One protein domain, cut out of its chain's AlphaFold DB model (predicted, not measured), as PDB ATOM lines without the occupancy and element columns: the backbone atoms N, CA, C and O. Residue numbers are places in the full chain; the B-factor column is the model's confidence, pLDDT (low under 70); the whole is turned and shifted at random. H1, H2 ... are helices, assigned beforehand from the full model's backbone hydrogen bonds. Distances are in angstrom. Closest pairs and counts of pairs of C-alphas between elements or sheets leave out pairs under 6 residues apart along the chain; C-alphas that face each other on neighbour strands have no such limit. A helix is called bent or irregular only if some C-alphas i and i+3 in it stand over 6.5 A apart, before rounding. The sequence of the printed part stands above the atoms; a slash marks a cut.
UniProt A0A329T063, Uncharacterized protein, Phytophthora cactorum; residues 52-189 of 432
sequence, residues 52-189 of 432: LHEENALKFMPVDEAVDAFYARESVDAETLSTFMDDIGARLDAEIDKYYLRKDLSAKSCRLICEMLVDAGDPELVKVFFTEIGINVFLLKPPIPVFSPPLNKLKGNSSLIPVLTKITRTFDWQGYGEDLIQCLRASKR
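Overview. This is residues 52 to 189 of the 432 residues of an uncharacterized protein of Phytophthora cactorum (UniProt A0A329T063). Seven helices stack roughly side by side along one common line as a bundle of two rows, H2, H4 and H6 in one and H3, H5 and H7 in the other running the opposite way, with H1 against H2 at one end of the stack. The rows fit loosely: H3 meets H4 chiefly by one end, and a long loop swings out from the bundle, its residues 136 to 141 sticking out. The printed part has 138 residues, with helices H1 to H7 in that order along the chain, 84 residues in them, no named strand, and the class all helix. The whole is compact, with a radius of gyration of the C-alphas of 14.3 A and spans of 39 by 38 by 27 A.

Along the chain. Find C-alpha 52 at (195.289, 175.120, 150.981), where H1 begins; it runs through residues 52 to 60. H2 is residues 63 to 71. Next comes the longest helix by residues, H3, residues 78 to 94, 24.2 A from first to last C-alpha. Look for H4 at C-alpha 107, (208.707, 169.524, 129.496); it runs 19.9 A through residues 107 to 120. H5 is residues 123 to 130. H6, residues 157 to 170, is 20.4 A long and only just irregular, with C-alphas 159 and 162 at 7.0 A. H7, residues 173 to 185, is 17.0 A long and irregular, with C-alphas 175 and 178 at 8.2 A; it ends at C-alpha 185, (202.992, 166.461, 114.626).

Arrangement. Start at H4, the hub, which touches three helices. It touches H2, the same way at a shallow tilt of 25 degrees; the closest C-alphas, of Asp 64 and Ser 109, are 5.4 A apart. It touches H6, the same way at 12 degrees, closest at the C-alphas of Ala 107 and Asn 157, 5.2 A. H3 and H4 form a helical hairpin, touching through residues 78 to 81 and 116 to 120 alone, closest at the C-alphas of Ala 78 and Ala 120, 5.4 A. H1 and H2 form another hairpin, with the C-alphas of Ala 57 and Ala 66 closest at 4.8 A. H5 touches H7, the same way at a shallow tilt of 9 degrees, with the C-alphas of Lys 127 and Tyr 176 closest at 4.7 A. H4 and H5 are close but not clearly touching, at 6.3 A between the C-alphas of Leu 117 and Val 126. H5 and H6 are only just apart, at 8.2 A. In H1 to H5 every O i to N i+4 pair is within hydrogen-bond range; in H6 7 of 10 are and in H7 7 of 9.

Size, cuts and confidence. The C-alphas of Glu 74 and Leu 139, the two farthest apart, are 39.7 A apart. The printed part has no cut. The links H3 to H4 and H5 to H6 are long, 12 and 26 residues. Mean pLDDT of the printed part is 80.9; look for values under 70 at residues 95 to 104, 132 to 146 and 187 to 189.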
ATOM      1  N   LEU A  52     195.665 174.317 152.148       86.00
ATOM      2  CA  LEU A  52     195.289 175.120 150.981       86.00
ATOM      3  C   LEU A  52     196.380 175.129 149.906       86.00
ATOM      4  O   LEU A  52     196.314 175.941 148.984       86.00
ATOM      5  N   HIS A  53     197.431 174.316 150.053       87.12
ATOM      6  CA  HIS A  53     198.590 174.415 149.176       87.12
ATOM      7  C   HIS A  53     198.277 174.053 147.734       87.12
ATOM      8  O   HIS A  53     198.653 174.828 146.866       87.12
ATOM      9  N   GLU A  54     197.528 172.983 147.479       81.81
ATOM     10  CA  GLU A  54     197.144 172.591 146.116       81.81
ATOM     11  C   GLU A  54     196.316 173.687 145.420       81.81
ATOM     12  O   GLU A  54     196.698 174.171 144.354       81.81
ATOM     13  N   GLU A  55     195.239 174.156 146.066       82.38
ATOM     14  CA  GLU A  55     194.354 175.206 145.529       82.38
ATOM     15  C   GLU A  55     195.123 176.508 145.244       82.38
ATOM     16  O   GLU A  55     194.976 177.132 144.191       82.38
ATOM     17  N   ASN A  56     195.978 176.928 146.178       87.88
ATOM     18  CA  ASN A  56     196.719 178.175 146.038       87.88
ATOM     19  C   ASN A  56     197.922 178.051 145.093       87.88
ATOM     20  O   ASN A  56     198.270 179.038 144.442       87.88
ATOM     21  N   ALA A  57     198.554 176.879 144.986       88.62
ATOM     22  CA  ALA A  57     199.691 176.670 144.094       88.62
ATOM     23  C   ALA A  57     199.266 176.879 142.639       88.62
ATOM     24  O   ALA A  57     199.858 177.707 141.944       88.62
ATOM     25  N   LEU A  58     198.169 176.245 142.206       86.81
ATOM     26  CA  LEU A  58     197.652 176.437 140.849       86.81
ATOM     27  C   LEU A  58     197.182 177.869 140.586       86.81
ATOM     28  O   LEU A  58     197.234 178.328 139.451       86.81
ATOM     29  N   LYS A  59     196.759 178.604 141.614       84.69
ATOM     30  CA  LYS A  59     196.275 179.977 141.453       84.69
ATOM     31  C   LYS A  59     197.379 181.035 141.434       84.69
ATOM     32  O   LYS A  59     197.212 182.061 140.779       84.69
ATOM     33  N   PHE A  60     198.470 180.830 142.172       82.12
ATOM     34  CA  PHE A  60     199.444 181.892 142.461       82.12
ATOM     35  C   PHE A  60     200.902 181.548 142.115       82.12
ATOM     36  O   PHE A  60     201.717 182.464 141.983       82.12
ATOM     37  N   MET A  61     201.256 180.270 141.964       85.25
ATOM     38  CA  MET A  61     202.622 179.830 141.636       85.25
ATOM     39  C   MET A  61     202.785 179.585 140.127       85.25
ATOM     40  O   MET A  61     201.781 179.523 139.414       85.25
ATOM     41  N   PRO A  62     204.012 179.457 139.591       84.38
ATOM     42  CA  PRO A  62     204.218 178.970 138.228       84.38
ATOM     43  C   PRO A  62     203.562 177.598 138.029       84.38
ATOM     44  O   PRO A  62     203.474 176.815 138.974       84.38
ATOM     45  N   VAL A  63     203.129 177.291 136.801       85.44
ATOM     46  CA  VAL A  63     202.466 176.008 136.489       85.44
ATOM     47  C   VAL A  63     203.332 174.814 136.898       85.44
ATOM     48  O   VAL A  63     202.812 173.869 137.477       85.44
ATOM     49  N   ASP A  64     204.651 174.891 136.698       87.50
ATOM     50  CA  ASP A  64     205.589 173.839 137.115       87.50
ATOM     51  C   ASP A  64     205.534 173.526 138.617       87.50
ATOM     52  O   ASP A  64     205.544 172.359 138.998       87.50
ATOM     53  N   GLU A  65     205.433 174.550 139.465       88.06
ATOM     54  CA  GLU A  65     205.350 174.372 140.919       88.06
ATOM     55  C   GLU A  65     203.970 173.847 141.342       88.06
ATOM     56  O   GLU A  65     203.854 173.066 142.284       88.06
ATOM     57  N   ALA A  66     202.911 174.243 140.630       90.69
ATOM     58  CA  ALA A  66     201.571 173.707 140.856       90.69
ATOM     59  C   ALA A  66     201.484 172.217 140.495       90.69
ATOM     60  O   ALA A  66     200.886 171.439 141.236       90.69
ATOM     61  N   VAL A  67     202.108 171.813 139.382       91.44
ATOM     62  CA  VAL A  67     202.199 170.405 138.981       91.44
ATOM     63  C   VAL A  67     203.041 169.610 139.977       91.44
ATOM     64  O   VAL A  67     202.626 168.516 140.340       91.44
ATOM     65  N   ASP A  68     204.161 170.146 140.473       91.50
ATOM     66  CA  ASP A  68     204.956 169.490 141.525       91.50
ATOM     67  C   ASP A  68     204.143 169.276 142.811       91.50
ATOM     68  O   ASP A  68     204.156 168.183 143.380       91.50
ATOM     69  N   ALA A  69     203.418 170.306 143.261       90.88
ATOM     70  CA  ALA A  69     202.582 170.235 144.456       90.88
ATOM     71  C   ALA A  69     201.491 169.163 144.325       90.88
ATOM     72  O   ALA A  69     201.247 168.411 145.266       90.88
ATOM     73  N   PHE A  70     200.867 169.070 143.150       92.19
ATOM     74  CA  PHE A  70     199.841 168.072 142.865       92.19
ATOM     75  C   PHE A  70     200.429 166.658 142.703       92.19
ATOM     76  O   PHE A  70     199.874 165.695 143.226       92.19
ATOM     77  N   TYR A  71     201.589 166.537 142.052       91.38
ATOM     78  CA  TYR A  71     202.318 165.277 141.871       91.38
ATOM     79  C   TYR A  71     202.817 164.678 143.194       91.38
ATOM     80  O   TYR A  71     202.967 163.468 143.308       91.38
ATOM     81  N   ALA A  72     203.051 165.500 144.222       89.50
ATOM     82  CA  ALA A  72     203.473 165.029 145.543       89.50
ATOM     83  C   ALA A  72     202.407 164.195 146.291       89.50
ATOM     84  O   ALA A  72     202.692 163.664 147.368       89.50
ATOM     85  N   ARG A  73     201.185 164.073 145.754       84.69
ATOM     86  CA  ARG A  73     200.131 163.211 146.301       84.69
ATOM     87  C   ARG A  73     200.481 161.735 146.102       84.69
ATOM     88  O   ARG A  73     200.872 161.324 145.019       84.69
ATOM     89  N   GLU A  74     200.263 160.913 147.130       71.88
ATOM     90  CA  GLU A  74     200.542 159.466 147.061       71.88
ATOM     91  C   GLU A  74     199.647 158.716 146.058       71.88
ATOM     92  O   GLU A  74     200.052 157.691 145.516       71.88
ATOM     93  N   SER A  75     198.434 159.214 145.802       80.31
ATOM     94  CA  SER A  75     197.527 158.669 144.790       80.31
ATOM     95  C   SER A  75     196.578 159.746 144.274       80.31
ATOM     96  O   SER A  75     195.985 160.491 145.065       80.31
ATOM     97  N   VAL A  76     196.392 159.789 142.959       86.69
ATOM     98  CA  VAL A  76     195.430 160.665 142.286       86.69
ATOM     99  C   VAL A  76     194.555 159.796 141.390       86.69
ATOM    100  O   VAL A  76     195.067 159.055 140.556       86.69
ATOM    101  N   ASP A  77     193.241 159.853 141.588       92.19
ATOM    102  CA  ASP A  77     192.280 159.198 140.704       92.19
ATOM    103  C   ASP A  77     192.088 159.988 139.395       92.19
ATOM    104  O   ASP A  77     192.404 161.179 139.304       92.19
ATOM    105  N   ALA A  78     191.560 159.319 138.371       92.19
ATOM    106  CA  ALA A  78     191.412 159.887 137.035       92.19
ATOM    107  C   ALA A  78     190.509 161.135 136.990       92.19
ATOM    108  O   ALA A  78     190.806 162.074 136.253       92.19
ATOM    109  N   GLU A  79     189.444 161.190 137.795       93.25
ATOM    110  CA  GLU A  79     188.519 162.332 137.824       93.25
ATOM    111  C   GLU A  79     189.204 163.575 138.411       93.25
ATOM    112  O   GLU A  79     189.144 164.667 137.833       93.25
ATOM    113  N   THR A  80     189.941 163.395 139.510       92.44
ATOM    114  CA  THR A  80     190.738 164.467 140.116       92.44
ATOM    115  C   THR A  80     191.837 164.957 139.167       92.44
ATOM    116  O   THR A  80     192.036 166.166 139.034       92.44
ATOM    117  N   LEU A  81     192.538 164.051 138.472       93.00
ATOM    118  CA  LEU A  81     193.577 164.423 137.503       93.00
ATOM    119  C   LEU A  81     192.996 165.149 136.280       93.00
ATOM    120  O   LEU A  81     193.573 166.142 135.838       93.00
ATOM    121  N   SER A  82     191.845 164.704 135.766       91.12
ATOM    122  CA  SER A  82     191.139 165.375 134.667       91.12
ATOM    123  C   SER A  82     190.770 166.808 135.037       91.12
ATOM    124  O   SER A  82     191.078 167.734 134.292       91.12
ATOM    125  N   THR A  83     190.183 167.000 136.222       90.50
ATOM    126  CA  THR A  83     189.800 168.331 136.721       90.50
ATOM    127  C   THR A  83     191.019 169.244 136.835       90.50
ATOM    128  O   THR A  83     190.994 170.390 136.394       90.50
ATOM    129  N   PHE A  84     192.129 168.717 137.357       90.81
ATOM    130  CA  PHE A  84     193.374 169.471 137.469       90.81
ATOM    131  C   PHE A  84     193.950 169.873 136.100       90.81
ATOM    132  O   PHE A  84     194.407 171.005 135.925       90.81
ATOM    133  N   MET A  85     193.909 168.977 135.109       89.31
ATOM    134  CA  MET A  85     194.317 169.285 133.735       89.31
ATOM    135  C   MET A  85     193.447 170.384 133.111       89.31
ATOM    136  O   MET A  85     193.984 171.291 132.467       89.31
ATOM    137  N   ASP A  86     192.134 170.339 133.333       86.44
ATOM    138  CA  ASP A  86     191.197 171.360 132.859       86.44
ATOM    139  C   ASP A  86     191.464 172.720 133.516       86.44
ATOM    140  O   ASP A  86     191.511 173.737 132.820       86.44
ATOM    141  N   ASP A  87     191.741 172.747 134.822       87.12
ATOM    142  CA  ASP A  87     192.078 173.975 135.545       87.12
ATOM    143  C   ASP A  87     193.404 174.587 135.056       87.12
ATOM    144  O   ASP A  87     193.496 175.807 134.863       87.12
ATOM    145  N   ILE A  88     194.429 173.763 134.780       85.56
ATOM    146  CA  ILE A  88     195.667 174.231 134.132       85.56
ATOM    147  C   ILE A  88     195.350 174.803 132.746       85.56
ATOM    148  O   ILE A  88     195.841 175.878 132.397       85.56
ATOM    149  N   GLY A  89     194.539 174.100 131.950       80.00
ATOM    150  CA  GLY A  89     194.122 174.546 130.623       80.00
ATOM    151  C   GLY A  89     193.430 175.909 130.665       80.00
ATOM    152  O   GLY A  89     193.828 176.821 129.941       80.00
ATOM    153  N   ALA A  90     192.464 176.075 131.568       80.06
ATOM    154  CA  ALA A  90     191.725 177.315 131.768       80.06
ATOM    155  C   ALA A  90     192.632 178.467 132.216       80.06
ATOM    156  O   ALA A  90     192.485 179.594 131.733       80.06
ATOM    157  N   ARG A  91     193.597 178.197 133.105       80.19
ATOM    158  CA  ARG A  91     194.581 179.196 133.533       80.19
ATOM    159  C   ARG A  91     195.475 179.632 132.379       80.19
ATOM    160  O   ARG A  91     195.615 180.831 132.143       80.19
ATOM    161  N   LEU A  92     196.047 178.674 131.653       76.25
ATOM    162  CA  LEU A  92     196.906 178.960 130.508       76.25
ATOM    163  C   LEU A  92     196.154 179.769 129.451       76.25
ATOM    164  O   LEU A  92     196.729 180.702 128.909       76.25
ATOM    165  N   ASP A  93     194.877 179.456 129.204       71.88
ATOM    166  CA  ASP A  93     194.018 180.182 128.266       71.88
ATOM    167  C   ASP A  93     193.693 181.614 128.729       71.88
ATOM    168  O   ASP A  93     193.631 182.528 127.905       71.88
ATOM    169  N   ALA A  94     193.503 181.832 130.036       70.75
ATOM    170  CA  ALA A  94     193.264 183.159 130.609       70.75
ATOM    171  C   ALA A  94     194.504 184.065 130.544       70.75
ATOM    172  O   ALA A  94     194.375 185.289 130.468       70.75
ATOM    173  N   GLU A  95     195.696 183.468 130.559       63.88
ATOM    174  CA  GLU A  95     196.984 184.156 130.458       63.88
ATOM    175  C   GLU A  95     197.436 184.367 128.990       63.88
ATOM    176  O   GLU A  95     198.440 185.045 128.752       63.88
ATOM    177  N   ILE A  96     196.688 183.865 127.984       59.38
ATOM    178  CA  ILE A  96     196.988 184.093 126.556       59.38
ATOM    179  C   ILE A  96     196.817 185.574 126.216       59.38
ATOM    180  O   ILE A  96     195.725 186.065 125.914       59.38
ATOM    181  N   ASP A  97     197.940 186.281 126.150       52.19
ATOM    182  CA  ASP A  97     198.012 187.544 125.436       52.19
ATOM    183  C   ASP A  97     197.981 187.272 123.922       52.19
ATOM    184  O   ASP A  97     198.522 186.267 123.453       52.19
ATOM    185  N   LYS A  98     197.340 188.171 123.162       40.94
ATOM    186  CA  LYS A  98     196.759 188.046 121.797       40.94
ATOM    187  C   LYS A  98     197.551 187.319 120.679       40.94
ATOM    188  O   LYS A  98     197.036 187.223 119.566       40.94
ATOM    189  N   TYR A  99     198.774 186.843 120.918       41.59
ATOM    190  CA  TYR A  99     199.672 186.254 119.925       41.59
ATOM    191  C   TYR A  99     200.552 185.068 120.380       41.59
ATOM    192  O   TYR A  99     201.443 184.697 119.612       41.59
ATOM    193  N   TYR A 100     200.355 184.426 121.544       47.94
ATOM    194  CA  TYR A 100     201.290 183.370 121.982       47.94
ATOM    195  C   TYR A 100     200.678 182.042 122.449       47.94
ATOM    196  O   TYR A 100     199.620 181.974 123.054       47.94
ATOM    197  N   LEU A 101     201.419 180.979 122.106       52.69
ATOM    198  CA  LEU A 101     201.301 179.591 122.564       52.69
ATOM    199  C   LEU A 101     201.206 179.515 124.100       52.69
ATOM    200  O   LEU A 101     201.729 180.404 124.765       52.69
ATOM    201  N   ARG A 102     200.655 178.415 124.638       58.88
ATOM    202  CA  ARG A 102     200.780 177.994 126.051       58.88
ATOM    203  C   ARG A 102     202.269 177.836 126.427       58.88
ATOM    204  O   ARG A 102     202.803 176.732 126.389       58.88
ATOM    205  N   LYS A 103     202.976 178.949 126.650       54.84
ATOM    206  CA  LYS A 103     204.439 179.016 126.821       54.84
ATOM    207  C   LYS A 103     204.897 178.608 128.220       54.84
ATOM    208  O   LYS A 103     206.069 178.279 128.370       54.84
ATOM    209  N   ASP A 104     203.993 178.599 129.195       65.00
ATOM    210  CA  ASP A 104     204.324 178.330 130.598       65.00
ATOM    211  C   ASP A 104     204.288 176.844 130.963       65.00
ATOM    212  O   ASP A 104     204.709 176.463 132.051       65.00
ATOM    213  N   LEU A 105     203.825 175.979 130.053       78.44
ATOM    214  CA  LEU A 105     203.894 174.539 130.259       78.44
ATOM    215  C   LEU A 105     205.287 174.035 129.868       78.44
ATOM    216  O   LEU A 105     205.677 174.133 128.705       78.44
ATOM    217  N   SER A 106     206.043 173.490 130.823       85.94
ATOM    218  CA  SER A 106     207.384 172.953 130.570       85.94
ATOM    219  C   SER A 106     207.374 171.460 130.212       85.94
ATOM    220  O   SER A 106     206.415 170.729 130.472       85.94
ATOM    221  N   ALA A 107     208.497 170.963 129.676       88.75
ATOM    222  CA  ALA A 107     208.707 169.524 129.496       88.75
ATOM    223  C   ALA A 107     208.646 168.751 130.829       88.75
ATOM    224  O   ALA A 107     208.201 167.605 130.844       88.75
ATOM    225  N   LYS A 108     209.043 169.378 131.948       91.31
ATOM    226  CA  LYS A 108     208.952 168.780 133.287       91.31
ATOM    227  C   LYS A 108     207.490 168.575 133.683       91.31
ATOM    228  O   LYS A 108     207.133 167.456 134.035       91.31
ATOM    229  N   SER A 109     206.658 169.610 133.560       90.75
ATOM    230  CA  SER A 109     205.221 169.525 133.851       90.75
ATOM    231  C   SER A 109     204.542 168.430 133.034       90.75
ATOM    232  O   SER A 109     203.884 167.557 133.592       90.75
ATOM    233  N   CYS A 110     204.769 168.408 131.717       91.25
ATOM    234  CA  CYS A 110     204.215 167.362 130.856       91.25
ATOM    235  C   CYS A 110     204.663 165.959 131.276       91.25
ATOM    236  O   CYS A 110     203.858 165.032 131.227       91.25
ATOM    237  N   ARG A 111     205.925 165.791 131.696       94.19
ATOM    238  CA  ARG A 111     206.442 164.496 132.150       94.19
ATOM    239  C   ARG A 111     205.715 164.017 133.403       94.19
ATOM    240  O   ARG A 111     205.268 162.879 133.418       94.19
ATOM    241  N   LEU A 112     205.572 164.879 134.409       94.50
ATOM    242  CA  LEU A 112     204.891 164.538 135.661       94.50
ATOM    243  C   LEU A 112     203.411 164.219 135.434       94.50
ATOM    244  O   LEU A 112     202.912 163.240 135.976       94.50
ATOM    245  N   ILE A 113     202.726 164.974 134.566       93.62
ATOM    246  CA  ILE A 113     201.340 164.656 134.188       93.62
ATOM    247  C   ILE A 113     201.273 163.293 133.490       93.62
ATOM    248  O   ILE A 113     200.433 162.477 133.846       93.62
ATOM    249  N   CYS A 114     202.187 162.995 132.560       94.25
ATOM    250  CA  CYS A 114     202.253 161.676 131.924       94.25
ATOM    251  C   CYS A 114     202.499 160.538 132.928       94.25
ATOM    252  O   CYS A 114     201.962 159.449 132.754       94.25
ATOM    253  N   GLU A 115     203.308 160.764 133.965       94.88
ATOM    254  CA  GLU A 115     203.537 159.775 135.023       94.88
ATOM    255  C   GLU A 115     202.251 159.528 135.822       94.88
ATOM    256  O   GLU A 115     201.847 158.375 135.958       94.88
ATOM    257  N   MET A 116     201.542 160.593 136.219       95.06
ATOM    258  CA  MET A 116     200.242 160.482 136.892       95.06
ATOM    259  C   MET A 116     199.174 159.815 136.021       95.06
ATOM    260  O   MET A 116     198.374 159.048 136.539       95.06
ATOM    261  N   LEU A 117     199.170 160.049 134.704       94.81
ATOM    262  CA  LEU A 117     198.265 159.358 133.777       94.81
ATOM    263  C   LEU A 117     198.490 157.846 133.789       94.81
ATOM    264  O   LEU A 117     197.532 157.074 133.790       94.81
ATOM    265  N   VAL A 118     199.755 157.417 133.809       94.81
ATOM    266  CA  VAL A 118     200.088 155.993 133.895       94.81
ATOM    267  C   VAL A 118     199.633 155.407 135.227       94.81
ATOM    268  O   VAL A 118     199.088 154.307 135.237       94.81
ATOM    269  N   ASP A 119     199.836 156.131 136.324       93.50
ATOM    270  CA  ASP A 119     199.483 155.655 137.661       93.50
ATOM    271  C   ASP A 119     197.957 155.642 137.889       93.50
ATOM    272  O   ASP A 119     197.447 154.734 138.545       93.50
ATOM    273  N   ALA A 120     197.216 156.580 137.286       94.31
ATOM    274  CA  ALA A 120     195.752 156.612 137.300       94.31
ATOM    275  C   ALA A 120     195.120 155.474 136.478       94.31
ATOM    276  O   ALA A 120     194.021 155.022 136.794       94.31
ATOM    277  N   GLY A 121     195.803 154.997 135.429       93.88
ATOM    278  CA  GLY A 121     195.399 153.802 134.680       93.88
ATOM    279  C   GLY A 121     194.127 153.950 133.833       93.88
ATOM    280  O   GLY A 121     193.569 152.935 133.416       93.88
ATOM    281  N   ASP A 122     193.681 155.177 133.544       94.94
ATOM    282  CA  ASP A 122     192.467 155.450 132.763       94.94
ATOM    283  C   ASP A 122     192.787 155.734 131.274       94.94
ATOM    284  O   ASP A 122     193.407 156.757 130.959       94.94
ATOM    285  N   PRO A 123     192.374 154.859 130.332       93.19
ATOM    286  CA  PRO A 123     192.659 155.031 128.907       93.19
ATOM    287  C   PRO A 123     191.922 156.213 128.259       93.19
ATOM    288  O   PRO A 123     192.452 156.805 127.317       93.19
ATOM    289  N   GLU A 124     190.729 156.574 128.738       92.00
ATOM    290  CA  GLU A 124     189.985 157.722 128.210       92.00
ATOM    291  C   GLU A 124     190.671 159.022 128.622       92.00
ATOM    292  O   GLU A 124     190.818 159.931 127.805       92.00
ATOM    293  N   LEU A 125     191.199 159.088 129.845       92.19
ATOM    294  CA  LEU A 125     191.966 160.246 130.290       92.19
ATOM    295  C   LEU A 125     193.278 160.414 129.504       92.19
ATOM    296  O   LEU A 125     193.637 161.529 129.122       92.19
ATOM    297  N   VAL A 126     193.973 159.312 129.197       93.00
ATOM    298  CA  VAL A 126     195.159 159.335 128.320       93.00
ATOM    299  C   VAL A 126     194.807 159.869 126.933       93.00
ATOM    300  O   VAL A 126     195.538 160.693 126.378       93.00
ATOM    301  N   LYS A 127     193.674 159.442 126.375       90.75
ATOM    302  CA  LYS A 127     193.182 159.956 125.098       90.75
ATOM    303  C   LYS A 127     192.891 161.453 125.164       90.75
ATOM    304  O   LYS A 127     193.345 162.191 124.289       90.75
ATOM    305  N   VAL A 128     192.194 161.913 126.205       88.19
ATOM    306  CA  VAL A 128     191.906 163.339 126.436       88.19
ATOM    307  C   VAL A 128     193.199 164.154 126.475       88.19
ATOM    308  O   VAL A 128     193.285 165.180 125.805       88.19
ATOM    309  N   PHE A 129     194.235 163.671 127.170       88.56
ATOM    310  CA  PHE A 129     195.533 164.347 127.248       88.56
ATOM    311  C   PHE A 129     196.202 164.540 125.880       88.56
ATOM    312  O   PHE A 129     196.783 165.596 125.623       88.56
ATOM    313  N   PHE A 130     196.146 163.538 124.997       87.94
ATOM    314  CA  PHE A 130     196.750 163.636 123.663       87.94
ATOM    315  C   PHE A 130     195.849 164.276 122.615       87.94
ATOM    316  O   PHE A 130     196.340 164.606 121.535       87.94
ATOM    317  N   THR A 131     194.565 164.474 122.915       83.06
ATOM    318  CA  THR A 131     193.608 165.048 121.970       83.06
ATOM    319  C   THR A 131     194.089 166.437 121.542       83.06
ATOM    320  O   THR A 131     194.071 167.411 122.301       83.06
ATOM    321  N   GLU A 132     194.567 166.543 120.302       67.44
ATOM    322  CA  GLU A 132     194.997 167.816 119.740       67.44
ATOM    323  C   GLU A 132     193.772 168.600 119.261       67.44
ATOM    324  O   GLU A 132     193.070 168.201 118.329       67.44
ATOM    325  N   ILE A 133     193.554 169.790 119.826       61.06
ATOM    326  CA  ILE A 133     192.596 170.741 119.256       61.06
ATOM    327  C   ILE A 133     193.267 171.437 118.068       61.06
ATOM    328  O   ILE A 133     193.906 172.485 118.187       61.06
ATOM    329  N   GLY A 134     193.129 170.824 116.894       51.56
ATOM    330  CA  GLY A 134     193.629 171.367 115.640       51.56
ATOM    331  C   GLY A 134     193.059 172.762 115.343       51.56
ATOM    332  O   GLY A 134     191.858 172.926 115.172       51.56
ATOM    333  N   ILE A 135     193.949 173.757 115.243       43.72
ATOM    334  CA  ILE A 135     193.931 174.982 114.403       43.72
ATOM    335  C   ILE A 135     192.738 175.966 114.507       43.72
ATOM    336  O   ILE A 135     192.908 177.139 114.179       43.72
ATOM    337  N   ASN A 136     191.584 175.606 115.057       44.06
ATOM    338  CA  ASN A 136     190.446 176.515 115.206       44.06
ATOM    339  C   ASN A 136     190.362 177.179 116.583       44.06
ATOM    340  O   ASN A 136     189.319 177.710 116.937       44.06
ATOM    341  N   VAL A 137     191.466 177.255 117.330       48.19
ATOM    342  CA  VAL A 137     191.537 178.076 118.552       48.19
ATOM    343  C   VAL A 137     191.173 179.546 118.271       48.19
ATOM    344  O   VAL A 137     190.565 180.199 119.106       48.19
ATOM    345  N   PHE A 138     191.430 180.054 117.057       46.91
ATOM    346  CA  PHE A 138     190.995 181.397 116.638       46.91
ATOM    347  C   PHE A 138     189.478 181.534 116.396       46.91
ATOM    348  O   PHE A 138     188.975 182.654 116.327       46.91
ATOM    349  N   LEU A 139     188.758 180.421 116.220       47.41
ATOM    350  CA  LEU A 139     187.299 180.382 116.033       47.41
ATOM    351  C   LEU A 139     186.559 179.914 117.292       47.41
ATOM    352  O   LEU A 139     185.359 180.161 117.424       47.41
ATOM    353  N   LEU A 140     187.259 179.251 118.210       49.34
ATOM    354  CA  LEU A 140     186.731 178.852 119.503       49.34
ATOM    355  C   LEU A 140     186.784 180.051 120.448       49.34
ATOM    356  O   LEU A 140     187.823 180.676 120.648       49.34
ATOM    357  N   LYS A 141     185.632 180.397 121.022       54.69
ATOM    358  CA  LYS A 141     185.587 181.356 122.123       54.69
ATOM    359  C   LYS A 141     186.127 180.656 123.376       54.69
ATOM    360  O   LYS A 141     185.682 179.540 123.635       54.69
ATOM    361  N   PRO A 142     187.029 181.289 124.146       54.75
ATOM    362  CA  PRO A 142     187.431 180.783 125.453       54.75
ATOM    363  C   PRO A 142     186.212 180.525 126.356       54.75
ATOM    364  O   PRO A 142     185.219 181.260 126.243       54.75
ATOM    365  N   PRO A 143     186.293 179.553 127.279       54.84
ATOM    366  CA  PRO A 143     187.444 178.676 127.536       54.84
ATOM    367  C   PRO A 143     187.564 177.546 126.500       54.84
ATOM    368  O   PRO A 143     186.553 177.022 126.033       54.84
ATOM    369  N   ILE A 144     188.793 177.181 126.116       56.75
ATOM    370  CA  ILE A 144     189.021 176.043 125.221       56.75
ATOM    371  C   ILE A 144     188.943 174.785 126.093       56.75
ATOM    372  O   ILE A 144     189.746 174.634 127.009       56.75
ATOM    373  N   PRO A 145     187.989 173.879 125.845       50.06
ATOM    374  CA  PRO A 145     187.569 172.896 126.842       50.06
ATOM    375  C   PRO A 145     188.529 171.713 127.056       50.06
ATOM    376  O   PRO A 145     188.120 170.759 127.698       50.06
ATOM    377  N   VAL A 146     189.753 171.711 126.505       63.62
ATOM    378  CA  VAL A 146     190.661 170.556 126.642       63.62
ATOM    379  C   VAL A 146     192.118 170.978 126.847       63.62
ATOM    380  O   VAL A 146     192.678 171.831 126.139       63.62
ATOM    381  N   PHE A 147     192.763 170.339 127.820       71.62
ATOM    382  CA  PHE A 147     194.208 170.363 127.999       71.62
ATOM    383  C   PHE A 147     194.903 169.628 126.841       71.62
ATOM    384  O   PHE A 147     194.766 168.422 126.696       71.62
ATOM    385  N   SER A 148     195.674 170.350 126.024       73.25
ATOM    386  CA  SER A 148     196.472 169.785 124.935       73.25
ATOM    387  C   SER A 148     197.917 170.288 125.056       73.25
ATOM    388  O   SER A 148     198.156 171.501 124.935       73.25
ATOM    389  N   PRO A 149     198.886 169.410 125.366       74.94
ATOM    390  CA  PRO A 149     200.272 169.796 125.572       74.94
ATOM    391  C   PRO A 149     201.005 169.940 124.228       74.94
ATOM    392  O   PRO A 149     200.902 169.076 123.359       74.94
ATOM    393  N   PRO A 150     201.822 170.987 124.029       74.12
ATOM    394  CA  PRO A 150     202.563 171.164 122.785       74.12
ATOM    395  C   PRO A 150     203.875 170.356 122.800       74.12
ATOM    396  O   PRO A 150     204.950 170.948 122.736       74.12
ATOM    397  N   LEU A 151     203.811 169.019 122.902       80.00
ATOM    398  CA  LEU A 151     204.962 168.139 123.205       80.00
ATOM    399  C   LEU A 151     206.201 168.394 122.323       80.00
ATOM    400  O   LEU A 151     207.325 168.459 122.822       80.00
ATOM    401  N   ASN A 152     206.010 168.615 121.021       72.38
ATOM    402  CA  ASN A 152     207.095 168.875 120.066       72.38
ATOM    403  C   ASN A 152     207.654 170.322 120.095       72.38
ATOM    404  O   ASN A 152     208.602 170.634 119.373       72.38
ATOM    405  N   LYS A 153     207.068 171.224 120.901       71.62
ATOM    406  CA  LYS A 153     207.473 172.639 121.057       71.62
ATOM    407  C   LYS A 153     208.192 172.904 122.376       71.62
ATOM    408  O   LYS A 153     208.643 174.027 122.599       71.62
ATOM    409  N   LEU A 154     208.287 171.904 123.251       78.25
ATOM    410  CA  LEU A 154     208.875 172.062 124.573       78.25
ATOM    411  C   LEU A 154     210.395 171.948 124.505       78.25
ATOM    412  O   LEU A 154     210.958 170.982 123.986       78.25
ATOM    413  N   LYS A 155     211.080 172.930 125.089       82.88
ATOM    414  CA  LYS A 155     212.520 172.841 125.325       82.88
ATOM    415  C   LYS A 155     212.795 171.671 126.272       82.88
ATOM    416  O   LYS A 155     212.205 171.592 127.345       82.88
ATOM    417  N   GLY A 156     213.682 170.758 125.875       85.44
ATOM    418  CA  GLY A 156     213.984 169.555 126.663       85.44
ATOM    419  C   GLY A 156     212.898 168.469 126.617       85.44
ATOM    420  O   GLY A 156     212.846 167.623 127.512       85.44
ATOM    421  N   ASN A 157     212.045 168.469 125.586       89.38
ATOM    422  CA  ASN A 157     211.034 167.429 125.348       89.38
ATOM    423  C   ASN A 157     211.591 165.999 125.239       89.38
ATOM    424  O   ASN A 157     210.841 165.054 125.454       89.38
ATOM    425  N   SER A 158     212.888 165.808 124.993       89.81
ATOM    426  CA  SER A 158     213.532 164.489 125.056       89.81
ATOM    427  C   SER A 158     213.369 163.809 126.424       89.81
ATOM    428  O   SER A 158     213.329 162.586 126.520       89.81
ATOM    429  N   SER A 159     213.172 164.581 127.496       92.31
ATOM    430  CA  SER A 159     212.836 164.039 128.819       92.31
ATOM    431  C   SER A 159     211.475 163.325 128.883       92.31
ATOM    432  O   SER A 159     211.233 162.586 129.836       92.31
ATOM    433  N   LEU A 160     210.605 163.508 127.881       93.12
ATOM    434  CA  LEU A 160     209.294 162.862 127.781       93.12
ATOM    435  C   LEU A 160     209.365 161.457 127.178       93.12
ATOM    436  O   LEU A 160     208.456 160.663 127.395       93.12
ATOM    437  N   ILE A 161     210.429 161.121 126.441       93.88
ATOM    438  CA  ILE A 161     210.542 159.838 125.725       93.88
ATOM    439  C   ILE A 161     210.292 158.640 126.653       93.88
ATOM    440  O   ILE A 161     209.497 157.776 126.273       93.88
ATOM    441  N   PRO A 162     210.895 158.550 127.861       95.69
ATOM    442  CA  PRO A 162     210.707 157.376 128.709       95.69
ATOM    443  C   PRO A 162     209.255 157.201 129.159       95.69
ATOM    444  O   PRO A 162     208.731 156.089 129.112       95.69
ATOM    445  N   VAL A 163     208.582 158.290 129.550       95.50
ATOM    446  CA  VAL A 163     207.197 158.221 130.030       95.50
ATOM    447  C   VAL A 163     206.204 158.021 128.886       95.50
ATOM    448  O   VAL A 163     205.289 157.218 129.027       95.50
ATOM    449  N   LEU A 164     206.425 158.631 127.717       95.25
ATOM    450  CA  LEU A 164     205.620 158.358 126.520       95.25
ATOM    451  C   LEU A 164     205.764 156.893 126.093       95.25
ATOM    452  O   LEU A 164     204.774 156.234 125.794       95.25
ATOM    453  N   THR A 165     206.978 156.340 126.165       95.38
ATOM    454  CA  THR A 165     207.206 154.907 125.931       95.38
ATOM    455  C   THR A 165     206.454 154.058 126.966       95.38
ATOM    456  O   THR A 165     205.812 153.074 126.598       95.38
ATOM    457  N   LYS A 166     206.456 154.446 128.252       95.56
ATOM    458  CA  LYS A 166     205.683 153.770 129.314       95.56
ATOM    459  C   LYS A 166     204.179 153.789 129.015       95.56
ATOM    460  O   LYS A 166     203.554 152.735 129.090       95.56
ATOM    461  N   ILE A 167     203.622 154.933 128.612       95.44
ATOM    462  CA  ILE A 167     202.216 155.065 128.195       95.44
ATOM    463  C   ILE A 167     201.915 154.106 127.045       95.44
ATOM    464  O   ILE A 167     201.004 153.290 127.170       95.44
ATOM    465  N   THR A 168     202.741 154.120 125.987       95.12
ATOM    466  CA  THR A 168     202.547 153.219 124.841       95.12
ATOM    467  C   THR A 168     202.464 151.752 125.239       95.12
ATOM    468  O   THR A 168     201.751 150.982 124.606       95.12
ATOM    469  N   ARG A 169     203.221 151.343 126.265       93.75
ATOM    470  CA  ARG A 169     203.276 149.953 126.740       93.75
ATOM    471  C   ARG A 169     202.149 149.594 127.704       93.75
ATOM    472  O   ARG A 169     201.897 148.412 127.908       93.75
ATOM    473  N   THR A 170     201.536 150.593 128.330       94.56
ATOM    474  CA  THR A 170     200.531 150.402 129.385       94.56
ATOM    475  C   THR A 170     199.119 150.379 128.808       94.56
ATOM    476  O   THR A 170     198.303 149.560 129.219       94.56
ATOM    477  N   PHE A 171     198.836 151.254 127.842       94.50
ATOM    478  CA  PHE A 171     197.497 151.461 127.295       94.50
ATOM    479  C   PHE A 171     197.386 150.929 125.867       94.50
ATOM    480  O   PHE A 171     198.341 151.022 125.093       94.50
ATOM    481  N   ASP A 172     196.201 150.438 125.496       93.62
ATOM    482  CA  ASP A 172     195.942 149.936 124.145       93.62
ATOM    483  C   ASP A 172     196.067 151.050 123.096       93.62
ATOM    484  O   ASP A 172     195.355 152.056 123.129       93.62
ATOM    485  N   TRP A 173     196.970 150.839 122.136       94.19
ATOM    486  CA  TRP A 173     197.304 151.783 121.072       94.19
ATOM    487  C   TRP A 173     196.082 152.248 120.275       94.19
ATOM    488  O   TRP A 173     196.031 153.400 119.850       94.19
ATOM    489  N   GLN A 174     195.081 151.381 120.082       92.50
ATOM    490  CA  GLN A 174     193.891 151.715 119.292       92.50
ATOM    491  C   GLN A 174     193.048 152.841 119.912       92.50
ATOM    492  O   GLN A 174     192.314 153.510 119.186       92.50
ATOM    493  N   GLY A 175     193.156 153.069 121.226       90.31
ATOM    494  CA  GLY A 175     192.351 154.063 121.937       90.31
ATOM    495  C   GLY A 175     192.799 155.514 121.737       90.31
ATOM    496  O   GLY A 175     191.947 156.399 121.687       90.31
ATOM    497  N   TYR A 176     194.111 155.755 121.610       91.25
ATOM    498  CA  TYR A 176     194.715 157.104 121.624       91.25
ATOM    499  C   TYR A 176     195.889 157.284 120.646       91.25
ATOM    500  O   TYR A 176     196.493 158.355 120.594       91.25
ATOM    501  N   GLY A 177     196.279 156.245 119.902       92.06
ATOM    502  CA  GLY A 177     197.500 156.269 119.094       92.06
ATOM    503  C   GLY A 177     197.507 157.368 118.033       92.06
ATOM    504  O   GLY A 177     198.514 158.052 117.865       92.06
ATOM    505  N   GLU A 178     196.372 157.595 117.366       91.31
ATOM    506  CA  GLU A 178     196.232 158.684 116.390       91.31
ATOM    507  C   GLU A 178     196.348 160.060 117.061       91.31
ATOM    508  O   GLU A 178     197.043 160.934 116.546       91.31
ATOM    509  N   ASP A 179     195.760 160.233 118.248       89.19
ATOM    510  CA  ASP A 179     195.839 161.476 119.021       89.19
ATOM    511  C   ASP A 179     197.288 161.784 119.428       89.19
ATOM    512  O   ASP A 179     197.765 162.907 119.248       89.19
ATOM    513  N   LEU A 180     198.047 160.774 119.881       91.12
ATOM    514  CA  LEU A 180     199.477 160.935 120.165       91.12
ATOM    515  C   LEU A 180     200.248 161.342 118.904       91.12
ATOM    516  O   LEU A 180     201.087 162.245 118.957       91.12
ATOM    517  N   ILE A 181     199.977 160.692 117.768       90.25
ATOM    518  CA  ILE A 181     200.614 161.020 116.487       90.25
ATOM    519  C   ILE A 181     200.345 162.479 116.113       90.25
ATOM    520  O   ILE A 181     201.272 163.199 115.727       90.25
ATOM    521  N   GLN A 182     199.101 162.931 116.255       86.56
ATOM    522  CA  GLN A 182     198.707 164.310 115.988       86.56
ATOM    523  C   GLN A 182     199.436 165.285 116.918       86.56
ATOM    524  O   GLN A 182     200.094 166.217 116.455       86.56
ATOM    525  N   CYS A 183     199.434 164.998 118.220       84.94
ATOM    526  CA  CYS A 183     200.097 165.797 119.245       84.94
ATOM    527  C   CYS A 183     201.609 165.953 118.981       84.94
ATOM    528  O   CYS A 183     202.168 167.048 119.107       84.94
ATOM    529  N   LEU A 184     202.279 164.884 118.532       87.19
ATOM    530  CA  LEU A 184     203.684 164.926 118.116       87.19
ATOM    531  C   LEU A 184     203.895 165.739 116.831       87.19
ATOM    532  O   LEU A 184     204.934 166.383 116.680       87.19
ATOM    533  N   ARG A 185     202.926 165.742 115.909       81.38
ATOM    534  CA  ARG A 185     202.992 166.461 114.626       81.38
ATOM    535  C   ARG A 185     202.594 167.922 114.691       81.38
ATOM    536  O   ARG A 185     202.998 168.663 113.796       81.38
ATOM    537  N   ALA A 186     201.829 168.328 115.704       71.69
ATOM    538  CA  ALA A 186     201.261 169.660 115.896       71.69
ATOM    539  C   ALA A 186     202.213 170.775 115.409       71.69
ATOM    540  O   ALA A 186     203.159 171.175 116.095       71.69
ATOM    541  N   SER A 187     202.016 171.228 114.164       57.12
ATOM    542  CA  SER A 187     203.088 171.861 113.383       57.12
ATOM    543  C   SER A 187     203.322 173.336 113.728       57.12
ATOM    544  O   SER A 187     202.477 174.056 114.270       57.12
ATOM    545  N   LYS A 188     204.533 173.786 113.394       58.16
ATOM    546  CA  LYS A 188     205.132 175.098 113.652       58.16
ATOM    547  C   LYS A 188     204.547 176.165 112.720       58.16
ATOM    548  O   LYS A 188     205.050 176.379 111.621       58.16
ATOM    549  N   ARG A 189     203.551 176.928 113.176       40.78
ATOM    550  CA  ARG A 189     203.302 178.279 112.636       40.78
ATOM    551  C   ARG A 189     203.744 179.329 113.646       40.78
ATOM    552  O   ARG A 189     202.952 179.860 114.410       40.78
TER     553      ARG A 189